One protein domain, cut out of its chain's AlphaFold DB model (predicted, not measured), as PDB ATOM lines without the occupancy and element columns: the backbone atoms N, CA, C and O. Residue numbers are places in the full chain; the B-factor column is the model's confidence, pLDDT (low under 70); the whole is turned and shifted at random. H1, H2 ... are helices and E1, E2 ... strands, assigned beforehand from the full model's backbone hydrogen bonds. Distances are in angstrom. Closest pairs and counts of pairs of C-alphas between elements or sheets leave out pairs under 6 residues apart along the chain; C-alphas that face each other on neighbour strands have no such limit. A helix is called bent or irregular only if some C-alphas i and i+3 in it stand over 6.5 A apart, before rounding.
ATOM      1  N   LYS A  29     240.139 198.756 319.091       97.56
ATOM      2  CA  LYS A  29     241.448 199.126 318.529       97.56
ATOM      3  C   LYS A  29     241.450 199.077 317.007       97.56
ATOM      4  O   LYS A  29     241.960 199.997 316.373       97.56
ATOM      5  N   GLN A  30     240.851 198.043 316.414       96.44
ATOM      6  CA  GLN A  30     240.716 197.945 314.966       96.44
ATOM      7  C   GLN A  30     239.866 199.092 314.403       96.44
ATOM      8  O   GLN A  30     240.276 199.707 313.422       96.44
ATOM      9  N   LYS A  31     238.730 199.435 315.025       96.25
ATOM     10  CA  LYS A  31     237.898 200.567 314.593       96.25
ATOM     11  C   LYS A  31     238.623 201.898 314.667       96.25
ATOM     12  O   LYS A  31     238.574 202.662 313.707       96.25
ATOM     13  N   LEU A  32     239.349 202.153 315.747       94.69
ATOM     14  CA  LEU A  32     240.161 203.361 315.872       94.69
ATOM     15  C   LEU A  32     241.299 203.379 314.838       94.69
ATOM     16  O   LEU A  32     241.559 204.411 314.224       94.69
ATOM     17  N   GLN A  33     241.919 202.230 314.554       92.31
ATOM     18  CA  GLN A  33     242.951 202.123 313.525       92.31
ATOM     19  C   GLN A  33     242.405 202.334 312.102       92.31
ATOM     20  O   GLN A  33     243.072 202.959 311.279       92.31
ATOM     21  N   GLU A  34     241.199 201.844 311.799       91.56
ATOM     22  CA  GLU A  34     240.507 202.106 310.528       91.56
ATOM     23  C   GLU A  34     240.292 203.613 310.318       91.56
ATOM     24  O   GLU A  34     240.520 204.115 309.216       91.56
ATOM     25  N   LEU A  35     239.919 204.342 311.376       89.75
ATOM     26  CA  LEU A  35     239.760 205.800 311.340       89.75
ATOM     27  C   LEU A  35     241.102 206.520 311.133       89.75
ATOM     28  O   LEU A  35     241.175 207.459 310.338       89.75
ATOM     29  N   LEU A  36     242.167 206.066 311.803       84.75
ATOM     30  CA  LEU A  36     243.523 206.612 311.655       84.75
ATOM     31  C   LEU A  36     244.090 206.411 310.243       84.75
ATOM     32  O   LEU A  36     244.766 207.289 309.712       84.75
ATOM     33  N   ASN A  37     243.782 205.278 309.610       84.88
ATOM     34  CA  ASN A  37     244.243 204.936 308.264       84.88
ATOM     35  C   ASN A  37     243.392 205.576 307.150       84.88
ATOM     36  O   ASN A  37     243.434 205.135 305.998       84.88
ATOM     37  N   ASN A  38     242.598 206.606 307.459       83.31
ATOM     38  CA  ASN A  38     241.786 207.286 306.462       83.31
ATOM     39  C   ASN A  38     242.677 207.981 305.417       83.31
ATOM     40  O   ASN A  38     243.309 209.004 305.684       83.31
ATOM     41  N   ASN A  39     242.668 207.459 304.188       82.44
ATOM     42  CA  ASN A  39     243.489 207.954 303.076       82.44
ATOM     43  C   ASN A  39     243.236 209.432 302.717       82.44
ATOM     44  O   ASN A  39     244.074 210.062 302.072       82.44
ATOM     45  N   ASN A  40     242.102 210.004 303.133       90.75
ATOM     46  CA  ASN A  40     241.791 211.415 302.922       90.75
ATOM     47  C   ASN A  40     242.466 212.338 303.956       90.75
ATOM     48  O   ASN A  40     242.645 213.524 303.681       90.75
ATOM     49  N   ALA A  41     242.888 211.824 305.120       91.94
ATOM     50  CA  ALA A  41     243.445 212.627 306.214       91.94
ATOM     51  C   ALA A  41     244.649 213.468 305.763       91.94
ATOM     52  O   ALA A  41     244.726 214.659 306.061       91.94
ATOM     53  N   GLN A  42     245.547 212.874 304.972       93.31
ATOM     54  CA  GLN A  42     246.720 213.563 304.434       93.31
ATOM     55  C   GLN A  42     246.330 214.718 303.499       93.31
ATOM     56  O   GLN A  42     246.902 215.803 303.573       93.31
ATOM     57  N   GLN A  43     245.346 214.507 302.621       95.12
ATOM     58  CA  GLN A  43     244.884 215.544 301.694       95.12
ATOM     59  C   GLN A  43     244.192 216.692 302.438       95.12
ATOM     60  O   GLN A  43     244.435 217.859 302.131       95.12
ATOM     61  N   ILE A  44     243.372 216.369 303.440       96.94
ATOM     62  CA  ILE A  44     242.730 217.354 304.315       96.94
ATOM     63  C   ILE A  44     243.778 218.160 305.089       96.94
ATOM     64  O   ILE A  44     243.725 219.390 305.080       96.94
ATOM     65  N   ALA A  45     244.775 217.499 305.675       96.62
ATOM     66  CA  ALA A  45     245.851 218.169 306.395       96.62
ATOM     67  C   ALA A  45     246.623 219.153 305.503       96.62
ATOM     68  O   ALA A  45     246.885 220.288 305.900       96.62
ATOM     69  N   LEU A  46     246.926 218.768 304.257       96.31
ATOM     70  CA  LEU A  46     247.581 219.660 303.298       96.31
ATOM     71  C   LEU A  46     246.729 220.895 302.966       96.31
ATOM     72  O   LEU A  46     247.285 221.990 302.874       96.31
ATOM     73  N   LYS A  47     245.401 220.762 302.841       96.62
ATOM     74  CA  LYS A  47     244.500 221.916 302.634       96.62
ATOM     75  C   LYS A  47     244.555 222.913 303.791       96.62
ATOM     76  O   LYS A  47     244.480 224.114 303.552       96.62
ATOM     77  N   VAL A  48     244.690 222.417 305.021       98.12
ATOM     78  CA  VAL A  48     244.790 223.244 306.232       98.12
ATOM     79  C   VAL A  48     246.154 223.938 306.320       98.12
ATOM     80  O   VAL A  48     246.223 225.124 306.627       98.12
ATOM     81  N   LEU A  49     247.247 223.218 306.042       98.12
ATOM     82  CA  LEU A  49     248.604 223.701 306.326       98.12
ATOM     83  C   LEU A  49     249.250 224.509 305.194       98.12
ATOM     84  O   LEU A  49     250.038 225.406 305.481       98.12
ATOM     85  N   THR A  50     248.935 224.227 303.925       97.50
ATOM     86  CA  THR A  50     249.556 224.908 302.763       97.50
ATOM     87  C   THR A  50     249.362 226.434 302.770       97.50
ATOM     88  O   THR A  50     250.298 227.146 302.407       97.50
ATOM     89  N   PRO A  51     248.213 226.989 303.213       97.00
ATOM     90  CA  PRO A  51     248.059 228.440 303.355       97.00
ATOM     91  C   PRO A  51     248.926 229.073 304.458       97.00
ATOM     92  O   PRO A  51     249.086 230.291 304.474       97.00
ATOM     93  N   LEU A  52     249.450 228.275 305.394       97.19
ATOM     94  CA  LEU A  52     250.120 228.743 306.615       97.19
ATOM     95  C   LEU A  52     251.636 228.527 306.583       97.19
ATOM     96  O   LEU A  52     252.391 229.323 307.140       97.19
ATOM     97  N   PHE A  53     252.087 227.448 305.944       97.69
ATOM     98  CA  PHE A  53     253.477 227.012 305.957       97.69
ATOM     99  C   PHE A  53     253.994 226.740 304.548       97.69
ATOM    100  O   PHE A  53     253.258 226.328 303.656       97.69
ATOM    101  N   LYS A  54     255.304 226.922 304.357       98.19
ATOM    102  CA  LYS A  54     255.969 226.551 303.104       98.19
ATOM    103  C   LYS A  54     255.946 225.034 302.907       98.19
ATOM    104  O   LYS A  54     256.116 224.279 303.869       98.19
ATOM    105  N   ASN A  55     255.834 224.594 301.656       96.94
ATOM    106  CA  ASN A  55     255.785 223.173 301.299       96.94
ATOM    107  C   ASN A  55     256.991 222.386 301.832       96.94
ATOM    108  O   ASN A  55     256.820 221.274 302.328       96.94
ATOM    109  N   GLU A  56     258.193 222.969 301.808       97.12
ATOM    110  CA  GLU A  56     259.408 222.303 302.289       97.12
ATOM    111  C   GLU A  56     259.390 222.077 303.805       97.12
ATOM    112  O   GLU A  56     260.056 221.168 304.297       97.12
ATOM    113  N   PHE A  57     258.656 222.898 304.563       97.75
ATOM    114  CA  PHE A  57     258.465 222.683 305.996       97.75
ATOM    115  C   PHE A  57     257.435 221.580 306.248       97.75
ATOM    116  O   PHE A  57     257.697 220.670 307.029       97.75
ATOM    117  N   ILE A  58     256.301 221.623 305.541       97.56
ATOM    118  CA  ILE A  58     255.228 220.626 305.665       97.56
ATOM    119  C   ILE A  58     255.762 219.218 305.376       97.56
ATOM    120  O   ILE A  58     255.507 218.302 306.150       97.56
ATOM    121  N   GLN A  59     256.565 219.053 304.319       95.81
ATOM    122  CA  GLN A  59     257.170 217.766 303.949       95.81
ATOM    123  C   GLN A  59     258.121 217.198 305.010       95.81
ATOM    124  O   GLN A  59     258.378 215.996 305.013       95.81
ATOM    125  N   LYS A  60     258.657 218.040 305.901       97.31
ATOM    126  CA  LYS A  60     259.537 217.585 306.978       97.31
ATOM    127  C   LYS A  60     258.770 217.123 308.212       97.31
ATOM    128  O   LYS A  60     259.361 216.387 308.993       97.31
ATOM    129  N   LEU A  61     257.509 217.512 308.418       96.88
ATOM    130  CA  LEU A  61     256.745 217.113 309.608       96.88
ATOM    131  C   LEU A  61     256.698 215.584 309.734       96.88
ATOM    132  O   LEU A  61     256.272 214.895 308.811       96.88
ATOM    133  N   GLY A  62     257.157 215.072 310.875       94.38
ATOM    134  CA  GLY A  62     257.296 213.636 311.135       94.38
ATOM    135  C   GLY A  62     258.626 212.998 310.736       94.38
ATOM    136  O   GLY A  62     258.894 211.859 311.110       94.38
ATOM    137  N   SER A  63     259.495 213.721 310.028       96.31
ATOM    138  CA  SER A  63     260.870 213.282 309.776       96.31
ATOM    139  C   SER A  63     261.778 213.524 310.988       96.31
ATOM    140  O   SER A  63     261.402 214.181 311.966       96.31
ATOM    141  N   GLN A  64     263.003 212.997 310.931       95.00
ATOM    142  CA  GLN A  64     263.989 213.149 311.998       95.00
ATOM    143  C   GLN A  64     264.233 214.633 312.329       95.00
ATOM    144  O   GLN A  64     264.646 215.418 311.478       95.00
ATOM    145  N   GLY A  65     263.988 215.010 313.586       93.81
ATOM    146  CA  GLY A  65     264.141 216.386 314.074       93.81
ATOM    147  C   GLY A  65     262.950 217.318 313.803       93.81
ATOM    148  O   GLY A  65     263.015 218.483 314.180       93.81
ATOM    149  N   TYR A  66     261.869 216.825 313.191       96.38
ATOM    150  CA  TYR A  66     260.634 217.572 312.905       96.38
ATOM    151  C   TYR A  66     259.412 216.897 313.540       96.38
ATOM    152  O   TYR A  66     258.332 216.798 312.950       96.38
ATOM    153  N   THR A  67     259.613 216.432 314.768       96.00
ATOM    154  CA  THR A  67     258.566 216.003 315.688       96.00
ATOM    155  C   THR A  67     258.586 216.940 316.891       96.00
ATOM    156  O   THR A  67     259.649 217.263 317.423       96.00
ATOM    157  N   PHE A  68     257.417 217.426 317.306       94.81
ATOM    158  CA  PHE A  68     257.309 218.443 318.353       94.81
ATOM    159  C   PHE A  68     256.446 217.920 319.491       94.81
ATOM    160  O   PHE A  68     255.263 217.666 319.293       94.81
ATOM    161  N   SER A  69     257.019 217.773 320.683       93.50
ATOM    162  CA  SER A  69     256.288 217.358 321.882       93.50
ATOM    163  C   SER A  69     256.029 218.541 322.811       93.50
ATOM    164  O   SER A  69     256.820 219.486 322.885       93.50
ATOM    165  N   ASN A  70     254.928 218.499 323.564       92.62
ATOM    166  CA  ASN A  70     254.606 219.526 324.554       92.62
ATOM    167  C   ASN A  70     255.464 219.377 325.825       92.62
ATOM    168  O   ASN A  70     254.954 219.075 326.897       92.62
ATOM    169  N   THR A  71     256.777 219.557 325.718       93.38
ATOM    170  CA  THR A  71     257.723 219.507 326.855       93.38
ATOM    171  C   THR A  71     258.165 220.895 327.325       93.38
ATOM    172  O   THR A  71     258.804 221.022 328.368       93.38
ATOM    173  N   GLY A  72     257.813 221.942 326.573       90.31
ATOM    174  CA  GLY A  72     258.126 223.328 326.901       90.31
ATOM    175  C   GLY A  72     257.317 223.899 328.070       90.31
ATOM    176  O   GLY A  72     256.381 223.284 328.588       90.31
ATOM    177  N   SER A  73     257.676 225.122 328.456       94.38
ATOM    178  CA  SER A  73     256.988 225.920 329.471       94.38
ATOM    179  C   SER A  73     256.587 227.262 328.864       94.38
ATOM    180  O   SER A  73     257.397 227.891 328.186       94.38
ATOM    181  N   PHE A  74     255.366 227.718 329.132       92.94
ATOM    182  CA  PHE A  74     254.865 229.022 328.697       92.94
ATOM    183  C   PHE A  74     254.363 229.810 329.905       92.94
ATOM    184  O   PHE A  74     253.663 229.252 330.744       92.94
ATOM    185  N   THR A  75     254.732 231.087 330.013       95.12
ATOM    186  CA  THR A  75     254.253 231.969 331.088       95.12
ATOM    187  C   THR A  75     253.457 233.115 330.487       95.12
ATOM    188  O   THR A  75     253.971 233.845 329.643       95.12
ATOM    189  N   ALA A  76     252.216 233.269 330.937       91.06
ATOM    190  CA  ALA A  76     251.331 234.368 330.579       91.06
ATOM    191  C   ALA A  76     251.112 235.280 331.790       91.06
ATOM    192  O   ALA A  76     251.103 234.810 332.925       91.06
ATOM    193  N   THR A  77     250.918 236.577 331.549       92.81
ATOM    194  CA  THR A  77     250.502 237.542 332.578       92.81
ATOM    195  C   THR A  77     249.061 237.949 332.293       92.81
ATOM    196  O   THR A  77     248.767 238.403 331.187       92.81
ATOM    197  N   ALA A  78     248.163 237.754 333.256       87.06
ATOM    198  CA  ALA A  78     246.781 238.203 333.166       87.06
ATOM    199  C   ALA A  78     246.674 239.729 333.311       87.06
ATOM    200  O   ALA A  78     247.626 240.414 333.685       87.06
ATOM    201  N   LEU A  79     245.491 240.270 333.006       84.81
ATOM    202  CA  LEU A  79     245.228 241.714 333.046       84.81
ATOM    203  C   LEU A  79     245.399 242.326 334.447       84.81
ATOM    204  O   LEU A  79     245.681 243.514 334.561       84.81
ATOM    205  N   ASP A  80     245.246 241.522 335.497       92.75
ATOM    206  CA  ASP A  80     245.460 241.903 336.896       92.75
ATOM    207  C   ASP A  80     246.928 241.765 337.353       92.75
ATOM    208  O   ASP A  80     247.241 241.998 338.519       92.75
ATOM    209  N   GLY A  81     247.841 241.410 336.442       93.81
ATOM    210  CA  GLY A  81     249.267 241.242 336.713       93.81
ATOM    211  C   GLY A  81     249.656 239.865 337.255       93.81
ATOM    212  O   GLY A  81     250.848 239.617 337.448       93.81
ATOM    213  N   ILE A  82     248.701 238.949 337.474       95.94
ATOM    214  CA  ILE A  82     249.013 237.590 337.932       95.94
ATOM    215  C   ILE A  82     249.697 236.814 336.805       95.94
ATOM    216  O   ILE A  82     249.220 236.778 335.669       95.94
ATOM    217  N   GLN A  83     250.821 236.169 337.122       96.00
ATOM    218  CA  GLN A  83     251.514 235.283 336.192       96.00
ATOM    219  C   GLN A  83     251.078 233.832 336.371       96.00
ATOM    220  O   GLN A  83     251.040 233.313 337.485       96.00
ATOM    221  N   PHE A  84     250.817 233.170 335.251       93.94
ATOM    222  CA  PHE A  84     250.486 231.754 335.180       93.94
ATOM    223  C   PHE A  84     251.498 231.061 334.279       93.94
ATOM    224  O   PHE A  84     251.712 231.481 333.141       93.94
ATOM    225  N   THR A  85     252.122 230.001 334.788       94.81
ATOM    226  CA  THR A  85     253.062 229.179 334.026       94.81
ATOM    227  C   THR A  85     252.441 227.823 333.737       94.81
ATOM    228  O   THR A  85     252.269 227.008 334.641       94.81
ATOM    229  N   GLU A  86     252.197 227.553 332.460       93.25
ATOM    230  CA  GLU A  86     251.789 226.244 331.972       93.25
ATOM    231  C   GLU A  86     253.020 225.436 331.561       93.25
ATOM    232  O   GLU A  86     253.852 225.885 330.765       93.25
ATOM    233  N   LYS A  87     253.140 224.228 332.117       94.06
ATOM    234  CA  LYS A  87     254.195 223.271 331.774       94.06
ATOM    235  C   LYS A  87     253.590 222.117 331.002       94.06
ATOM    236  O   LYS A  87     252.670 221.445 331.472       94.06
ATOM    237  N   GLY A  88     254.131 221.874 329.819       90.25
ATOM    238  CA  GLY A  88     253.717 220.747 329.012       90.25
ATOM    239  C   GLY A  88     254.074 219.405 329.672       90.25
ATOM    240  O   GLY A  88     255.050 219.288 330.413       90.25
ATOM    241  N   LYS A  89     253.248 218.383 329.420       90.25
ATOM    242  CA  LYS A  89     253.363 217.048 330.040       90.25
ATOM    243  C   LYS A  89     254.142 216.037 329.187       90.25
ATOM    244  O   LYS A  89     254.248 214.883 329.584       90.25
ATOM    245  N   GLY A  90     254.605 216.426 327.999       90.12
ATOM    246  CA  GLY A  90     255.282 215.555 327.030       90.12
ATOM    247  C   GLY A  90     254.420 214.441 326.420       90.12
ATOM    248  O   GLY A  90     254.952 213.599 325.709       90.12
ATOM    249  N   LYS A  91     253.109 214.409 326.701       88.88
ATOM    250  CA  LYS A  91     252.184 213.371 326.209       88.88
ATOM    251  C   LYS A  91     251.657 213.646 324.801       88.88
ATOM    252  O   LYS A  91     251.289 212.716 324.099       88.88
ATOM    253  N   ASN A  92     251.618 214.915 324.406       91.19
ATOM    254  CA  ASN A  92     251.069 215.357 323.131       91.19
ATOM    255  C   ASN A  92     252.218 215.625 322.164       91.19
ATOM    256  O   ASN A  92     253.167 216.328 322.526       91.19
ATOM    257  N   THR A  93     252.119 215.087 320.949       93.62
ATOM    258  CA  THR A  93     253.163 215.206 319.929       93.62
ATOM    259  C   THR A  93     252.549 215.547 318.579       93.62
ATOM    260  O   THR A  93     251.542 214.969 318.191       93.62
ATOM    261  N   ILE A  94     253.182 216.466 317.856       95.56
ATOM    262  CA  ILE A  94     253.006 216.655 316.418       95.56
ATOM    263  C   ILE A  94     254.099 215.832 315.742       95.56
ATOM    264  O   ILE A  94     255.262 216.243 315.727       95.56
ATOM    265  N   ALA A  95     253.743 214.654 315.239       94.81
ATOM    266  CA  ALA A  95     254.642 213.721 314.565       94.81
ATOM    267  C   ALA A  95     254.266 213.494 313.094       94.81
ATOM    268  O   ALA A  95     254.885 212.679 312.417       94.81
ATOM    269  N   SER A  96     253.276 214.215 312.577       94.94
ATOM    270  CA  SER A  96     252.866 214.154 311.179       94.94
ATOM    271  C   SER A  96     252.181 215.452 310.745       94.94
ATOM    272  O   SER A  96     251.815 216.302 311.562       94.94
ATOM    273  N   THR A  97     251.972 215.605 309.435       95.00
ATOM    274  CA  THR A  97     251.126 216.689 308.908       95.00
ATOM    275  C   THR A  97     249.670 216.566 309.374       95.00
ATOM    276  O   THR A  97     249.023 217.585 309.613       95.00
ATOM    277  N   VAL A  98     249.172 215.337 309.559       94.44
ATOM    278  CA  VAL A  98     247.811 215.069 310.041       94.44
ATOM    279  C   VAL A  98     247.652 215.562 311.477       94.44
ATOM    280  O   VAL A  98     246.688 216.275 311.753       94.44
ATOM    281  N   ASP A  99     248.631 215.295 312.345       94.50
ATOM    282  CA  ASP A  99     248.626 215.750 313.742       94.50
ATOM    283  C   ASP A  99     248.614 217.281 313.818       94.50
ATOM    284  O   ASP A  99     247.844 217.871 314.574       94.50
ATOM    285  N   ALA A 100     249.453 217.943 313.013       96.38
ATOM    286  CA  ALA A 100     249.548 219.401 313.002       96.38
ATOM    287  C   ALA A 100     248.211 220.060 312.623       96.38
ATOM    288  O   ALA A 100     247.778 221.014 313.271       96.38
ATOM    289  N   ALA A 101     247.542 219.541 311.592       96.94
ATOM    290  CA  ALA A 101     246.240 220.042 311.172       96.94
ATOM    291  C   ALA A 101     245.119 219.687 312.171       96.94
ATOM    292  O   ALA A 101     244.242 220.519 312.404       96.94
ATOM    293  N   ALA A 102     245.189 218.523 312.830       95.31
ATOM    294  CA  ALA A 102     244.271 218.151 313.905       95.31
ATOM    295  C   ALA A 102     244.382 219.101 315.112       95.31
ATOM    296  O   ALA A 102     243.369 219.584 315.605       95.31
ATOM    297  N   TYR A 103     245.592 219.480 315.541       95.81
ATOM    298  CA  TYR A 103     245.747 220.471 316.617       95.81
ATOM    299  C   TYR A 103     245.210 221.855 316.241       95.81
ATOM    300  O   TYR A 103     244.673 222.556 317.100       95.81
ATOM    301  N   LEU A 104     245.308 222.257 314.969       97.12
ATOM    302  CA  LEU A 104     244.672 223.495 314.520       97.12
ATOM    303  C   LEU A 104     243.143 223.387 314.542       97.12
ATOM    304  O   LEU A 104     242.467 224.361 314.875       97.12
ATOM    305  N   TYR A 105     242.601 222.204 314.236       97.81
ATOM    306  CA  TYR A 105     241.181 221.923 314.416       97.81
ATOM    307  C   TYR A 105     240.750 222.008 315.883       97.81
ATOM    308  O   TYR A 105     239.718 222.612 316.151       97.81
ATOM    309  N   GLU A 106     241.540 221.510 316.836       96.38
ATOM    310  CA  GLU A 106     241.217 221.644 318.266       96.38
ATOM    311  C   GLU A 106     241.162 223.115 318.718       96.38
ATOM    312  O   GLU A 106     240.266 223.519 319.459       96.38
ATOM    313  N   LEU A 107     242.062 223.969 318.217       95.94
ATOM    314  CA  LEU A 107     241.975 225.414 318.471       95.94
ATOM    315  C   LEU A 107     240.716 226.025 317.842       95.94
ATOM    316  O   LEU A 107     240.026 226.827 318.474       95.94
ATOM    317  N   TYR A 108     240.395 225.624 316.611       97.31
ATOM    318  CA  TYR A 108     239.172 226.031 315.923       97.31
ATOM    319  C   TYR A 108     237.900 225.591 316.669       97.31
ATOM    320  O   TYR A 108     236.963 226.382 316.772       97.31
ATOM    321  N   SER A 109     237.859 224.370 317.208       95.88
ATOM    322  CA  SER A 109     236.678 223.788 317.859       95.88
ATOM    323  C   SER A 109     236.402 224.410 319.233       95.88
ATOM    324  O   SER A 109     235.240 224.610 319.595       95.88
ATOM    325  N   ILE A 110     237.452 224.788 319.970       94.25
ATOM    326  CA  ILE A 110     237.352 225.435 321.287       94.25
ATOM    327  C   ILE A 110     237.019 226.929 321.162       94.25
ATOM    328  O   ILE A 110     236.315 227.481 322.013       94.25
ATOM    329  N   ALA A 111     237.479 227.595 320.096       95.19
ATOM    330  CA  ALA A 111     237.379 229.048 319.945       95.19
ATOM    331  C   ALA A 111     235.968 229.644 320.156       95.19
ATOM    332  O   ALA A 111     235.860 230.671 320.834       95.19
ATOM    333  N   PRO A 112     234.862 229.036 319.675       92.06
ATOM    334  CA  PRO A 112     233.515 229.543 319.938       92.06
ATOM    335  C   PRO A 112     233.144 229.618 321.425       92.06
ATOM    336  O   PRO A 112     232.327 230.466 321.789       92.06
ATOM    337  N   GLY A 113     233.728 228.761 322.268       91.56
ATOM    338  CA  GLY A 113     233.547 228.768 323.722       91.56
ATOM    339  C   GLY A 113     234.389 229.821 324.449       91.56
ATOM    340  O   GLY A 113     234.109 230.115 325.605       91.56
ATOM    341  N   MET A 114     235.371 230.418 323.766       93.19
ATOM    342  CA  MET A 114     236.329 231.386 324.321       93.19
ATOM    343  C   MET A 114     236.244 232.765 323.645       93.19
ATOM    344  O   MET A 114     237.227 233.502 323.555       93.19
ATOM    345  N   LYS A 115     235.076 233.134 323.098       90.44
ATOM    346  CA  LYS A 115     234.922 234.369 322.303       90.44
ATOM    347  C   LYS A 115     235.311 235.642 323.055       90.44
ATOM    348  O   LYS A 115     235.793 236.581 322.428       90.44
ATOM    349  N   LYS A 116     235.068 235.706 324.369       90.44
ATOM    350  CA  LYS A 116     235.406 236.892 325.171       90.44
ATOM    351  C   LYS A 116     236.915 236.987 325.383       90.44
ATOM    352  O   LYS A 116     237.476 238.075 325.327       90.44
ATOM    353  N   GLU A 117     237.551 235.844 325.591       89.69
ATOM    354  CA  GLU A 117     238.964 235.688 325.914       89.69
ATOM    355  C   GLU A 117     239.852 235.883 324.679       89.69
ATOM    356  O   GLU A 117     240.951 236.421 324.780       89.69
ATOM    357  N   LEU A 118     239.374 235.475 323.500       90.56
ATOM    358  CA  LEU A 118     240.134 235.526 322.250       90.56
ATOM    359  C   LEU A 118     240.197 236.919 321.603       90.56
ATOM    360  O   LEU A 118     241.059 237.156 320.747       90.56
ATOM    361  N   GLY A 119     239.315 237.845 321.989       89.12
ATOM    362  CA  GLY A 119     239.226 239.174 321.384       89.12
ATOM    363  C   GLY A 119     239.045 239.094 319.863       89.12
ATOM    364  O   GLY A 119     238.049 238.569 319.376       89.12
ATOM    365  N   ASN A 120     240.026 239.593 319.105       90.75
ATOM    366  CA  ASN A 120     240.009 239.584 317.634       90.75
ATOM    367  C   ASN A 120     240.606 238.305 317.010       90.75
ATOM    368  O   ASN A 120     240.707 238.209 315.782       90.75
ATOM    369  N   THR A 121     241.052 237.349 317.828       92.31
ATOM    370  CA  THR A 121     241.625 236.087 317.349       92.31
ATOM    371  C   THR A 121     240.521 235.205 316.780       92.31
ATOM    372  O   THR A 121     239.555 234.883 317.466       92.31
ATOM    373  N   ASP A 122     240.675 234.799 315.521       93.25
ATOM    374  CA  ASP A 122     239.652 234.070 314.775       93.25
ATOM    375  C   ASP A 122     240.270 232.889 314.020       93.25
ATOM    376  O   ASP A 122     240.889 233.055 312.966       93.25
ATOM    377  N   PHE A 123     240.088 231.691 314.575       95.50
ATOM    378  CA  PHE A 123     240.590 230.444 313.998       95.50
ATOM    379  C   PHE A 123     239.784 229.964 312.786       95.50
ATOM    380  O   PHE A 123     240.264 229.097 312.055       95.50
ATOM    381  N   THR A 124     238.605 230.537 312.507       94.00
ATOM    382  CA  THR A 124     237.825 230.174 311.307       94.00
ATOM    383  C   THR A 124     238.572 230.520 310.015       94.00
ATOM    384  O   THR A 124     238.391 229.858 308.997       94.00
ATOM    385  N   LYS A 125     239.501 231.484 310.075       94.12
ATOM    386  CA  LYS A 125     240.394 231.873 308.972       94.12
ATOM    387  C   LYS A 125     241.385 230.784 308.567       94.12
ATOM    388  O   LYS A 125     241.910 230.832 307.458       94.12
ATOM    389  N   TYR A 126     241.666 229.838 309.460       95.44
ATOM    390  CA  TYR A 126     242.710 228.830 309.276       95.44
ATOM    391  C   TYR A 126     242.161 227.412 309.106       95.44
ATOM    392  O   TYR A 126     242.931 226.482 308.885       95.44
ATOM    393  N   MET A 127     240.842 227.237 309.199       97.75
ATOM    394  CA  MET A 127     240.196 225.933 309.111       97.75
ATOM    395  C   MET A 127     239.121 225.943 308.016       97.75
ATOM    396  O   MET A 127     237.996 226.390 308.257       97.75
ATOM    397  N   PRO A 128     239.441 225.445 306.806       97.38
ATOM    398  CA  PRO A 128     238.451 225.225 305.759       97.38
ATOM    399  C   PRO A 128     237.280 224.369 306.257       97.38
ATOM    400  O   PRO A 128     237.462 223.421 307.019       97.38
ATOM    401  N   ILE A 129     236.061 224.677 305.812       96.06
ATOM    402  CA  ILE A 129     234.849 224.030 306.339       96.06
ATOM    403  C   ILE A 129     234.782 222.524 306.039       96.06
ATOM    404  O   ILE A 129     234.212 221.763 306.818       96.06
ATOM    405  N   ASP A 130     235.339 222.076 304.915       95.56
ATOM    406  CA  ASP A 130     235.436 220.657 304.566       95.56
ATOM    407  C   ASP A 130     236.446 219.927 305.460       95.56
ATOM    408  O   ASP A 130     236.163 218.819 305.911       95.56
ATOM    409  N   ALA A 131     237.565 220.577 305.796       97.12
ATOM    410  CA  ALA A 131     238.512 220.078 306.787       97.12
ATOM    411  C   ALA A 131     237.894 220.023 308.194       97.12
ATOM    412  O   ALA A 131     237.997 218.998 308.863       97.12
ATOM    413  N   ALA A 132     237.170 221.068 308.616       97.44
ATOM    414  CA  ALA A 132     236.453 221.071 309.893       97.44
ATOM    415  C   ALA A 132     235.458 219.907 309.993       97.44
ATOM    416  O   ALA A 132     235.381 219.252 311.027       97.44
ATOM    417  N   LYS A 133     234.709 219.625 308.919       96.69
ATOM    418  CA  LYS A 133     233.777 218.488 308.869       96.69
ATOM    419  C   LYS A 133     234.494 217.146 308.986       96.69
ATOM    420  O   LYS A 133     233.991 216.272 309.679       96.69
ATOM    421  N   PHE A 134     235.647 216.995 308.336       96.50
ATOM    422  CA  PHE A 134     236.455 215.781 308.431       96.50
ATOM    423  C   PHE A 134     236.911 215.517 309.872       96.50
ATOM    424  O   PHE A 134     236.693 214.426 310.390       96.50
ATOM    425  N   TYR A 135     237.492 216.518 310.538       96.56
ATOM    426  CA  TYR A 135     237.948 216.358 311.921       96.56
ATOM    427  C   TYR A 135     236.793 216.231 312.921       96.56
ATOM    428  O   TYR A 135     236.906 215.480 313.885       96.56
ATOM    429  N   ALA A 136     235.658 216.894 312.673       97.31
ATOM    430  CA  ALA A 136     234.446 216.697 313.465       97.31
ATOM    431  C   ALA A 136     233.927 215.259 313.362       97.31
ATOM    432  O   ALA A 136     233.627 214.656 314.386       97.31
ATOM    433  N   GLU A 137     233.872 214.687 312.154       97.19
ATOM    434  CA  GLU A 137     233.485 213.285 311.960       97.19
ATOM    435  C   GLU A 137     234.485 212.328 312.619       97.19
ATOM    436  O   GLU A 137     234.064 211.372 313.261       97.19
ATOM    437  N   TYR A 138     235.789 212.601 312.518       95.94
ATOM    438  CA  TYR A 138     236.826 211.802 313.170       95.94
ATOM    439  C   TYR A 138     236.695 211.811 314.703       95.94
ATOM    440  O   TYR A 138     236.708 210.751 315.327       95.94
ATOM    441  N   ASN A 139     236.513 212.984 315.319       96.38
ATOM    442  CA  ASN A 139     236.309 213.091 316.767       96.38
ATOM    443  C   ASN A 139     234.978 212.457 317.197       96.38
ATOM    444  O   ASN A 139     234.949 211.709 318.174       96.38
ATOM    445  N   ASP A 140     233.904 212.681 316.434       98.12
ATOM    446  CA  ASP A 140     232.611 212.054 316.696       98.12
ATOM    447  C   ASP A 140     232.699 210.523 316.619       98.12
ATOM    448  O   ASP A 140     232.078 209.836 317.422       98.12
ATOM    449  N   ALA A 141     233.480 209.977 315.684       97.81
ATOM    450  CA  ALA A 141     233.688 208.540 315.554       97.81
ATOM    451  C   ALA A 141     234.383 207.945 316.788       97.81
ATOM    452  O   ALA A 141     233.970 206.893 317.276       97.81
ATOM    453  N   GLN A 142     235.414 208.625 317.305       97.50
ATOM    454  CA  GLN A 142     236.109 208.210 318.526       97.50
ATOM    455  C   GLN A 142     235.145 208.183 319.718       97.50
ATOM    456  O   GLN A 142     234.968 207.135 320.339       97.50
ATOM    457  N   ASP A 143     234.432 209.284 319.979       98.25
ATOM    458  CA  ASP A 143     233.462 209.343 321.078       98.25
ATOM    459  C   ASP A 143     232.299 208.352 320.877       98.25
ATOM    460  O   ASP A 143     231.844 207.737 321.844       98.25
TER     461      ASP A 143
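AT A GLANCE: This is residues 29 to 143 of the 289 residues of the protein "Histidine-type phosphatase" of Acinetobacter ursingii (UniProt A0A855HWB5). A small cluster of crossing helices has a long two-stranded hairpin, E1 and E2, running away from it as an arm. The first part of H4 packs on H2, the kinked end of H4 sticks out at residues 113 to 118, H5 folds back on H4, and H1 lies at the end far from the hairpin's tip. The printed part has 115 residues with six named helices and two named strands, in the order H1 H2 H3 E1 E2 H4 H5 H6; the sheet, E1 - E2, is antiparallel and the class is mostly helix. It is only just compact, close to loose, with a radius of gyration of the C-alphas of 16.0 A, and spans 48 by 33 by 32 A.

HOW THE PARTS SIT: H1, residues 29 to 36, only just touches H6, residues 129 to 143, with 3 pairs of C-alphas within 8 A, closest at Leu 32 and Gln 142, 6.9 A; they run opposite ways at a shallow tilt of 6 degrees. H2, residues 41 to 49, touches H6 at Ile 44 and Ala 131, C-alphas 5.6 A apart, at a steep tilt of 49 degrees. H2 also touches H4, residues 97 to 118, through residues 97 to 102 of H4 alone, with the closest C-alphas, of Ala 45 and Ala 101, 5.1 A apart, at a steep tilt of 53 degrees. H3, residues 55 to 58, is close to H2 but not clearly touching. E1, residues 73 to 77, and E2, residues 83 to 87, form a hairpin; N 74 and O 86 are 2.9 A apart and N 86 and O 74 2.8 A, within hydrogen-bond range. E1 is apart from H4. H5, residues 123 to 126, touches H4, with the C-alphas of Tyr 108 and Phe 123 5.0 A apart. H4 and H6 only just touch, with 3 pairs of C-alphas within 8 A, closest at Tyr 105 and Ala 132, 6.6 A, about perpendicular at 85 degrees. Every O i to N i+4 pair is within hydrogen-bond range in H1, H2 and H6, and 13 of 18 in H4; H3 and H5 are too short for such a pair.

IN THESE COORDINATES: H1 begins at C-alpha 29, (241.448, 199.126, 318.529), and is 10.4 A long; H2 is 12.2 A and H3 5.1 A. E1 is 13.7 A and E2 13.1 A. H4 begins at C-alpha 97, (251.126, 216.689, 308.908), and is 25.6 A long; it has a kink of 79 degrees near residue 112 and is irregular, with C-alphas 113 and 116 8.5 A apart. H5 is 5.4 A. H6 is 20.9 A and ends at C-alpha 143, (233.462, 209.343, 321.078).

THE WHOLE: The C-alphas farthest apart, of Gln 30 and Asp 80, are 49.4 A apart. The printed part has no cut. The link from H3 to E1, residues 59 to 72, is long. The mean pLDDT of the printed part is 94.3, and no printed residue is under 70.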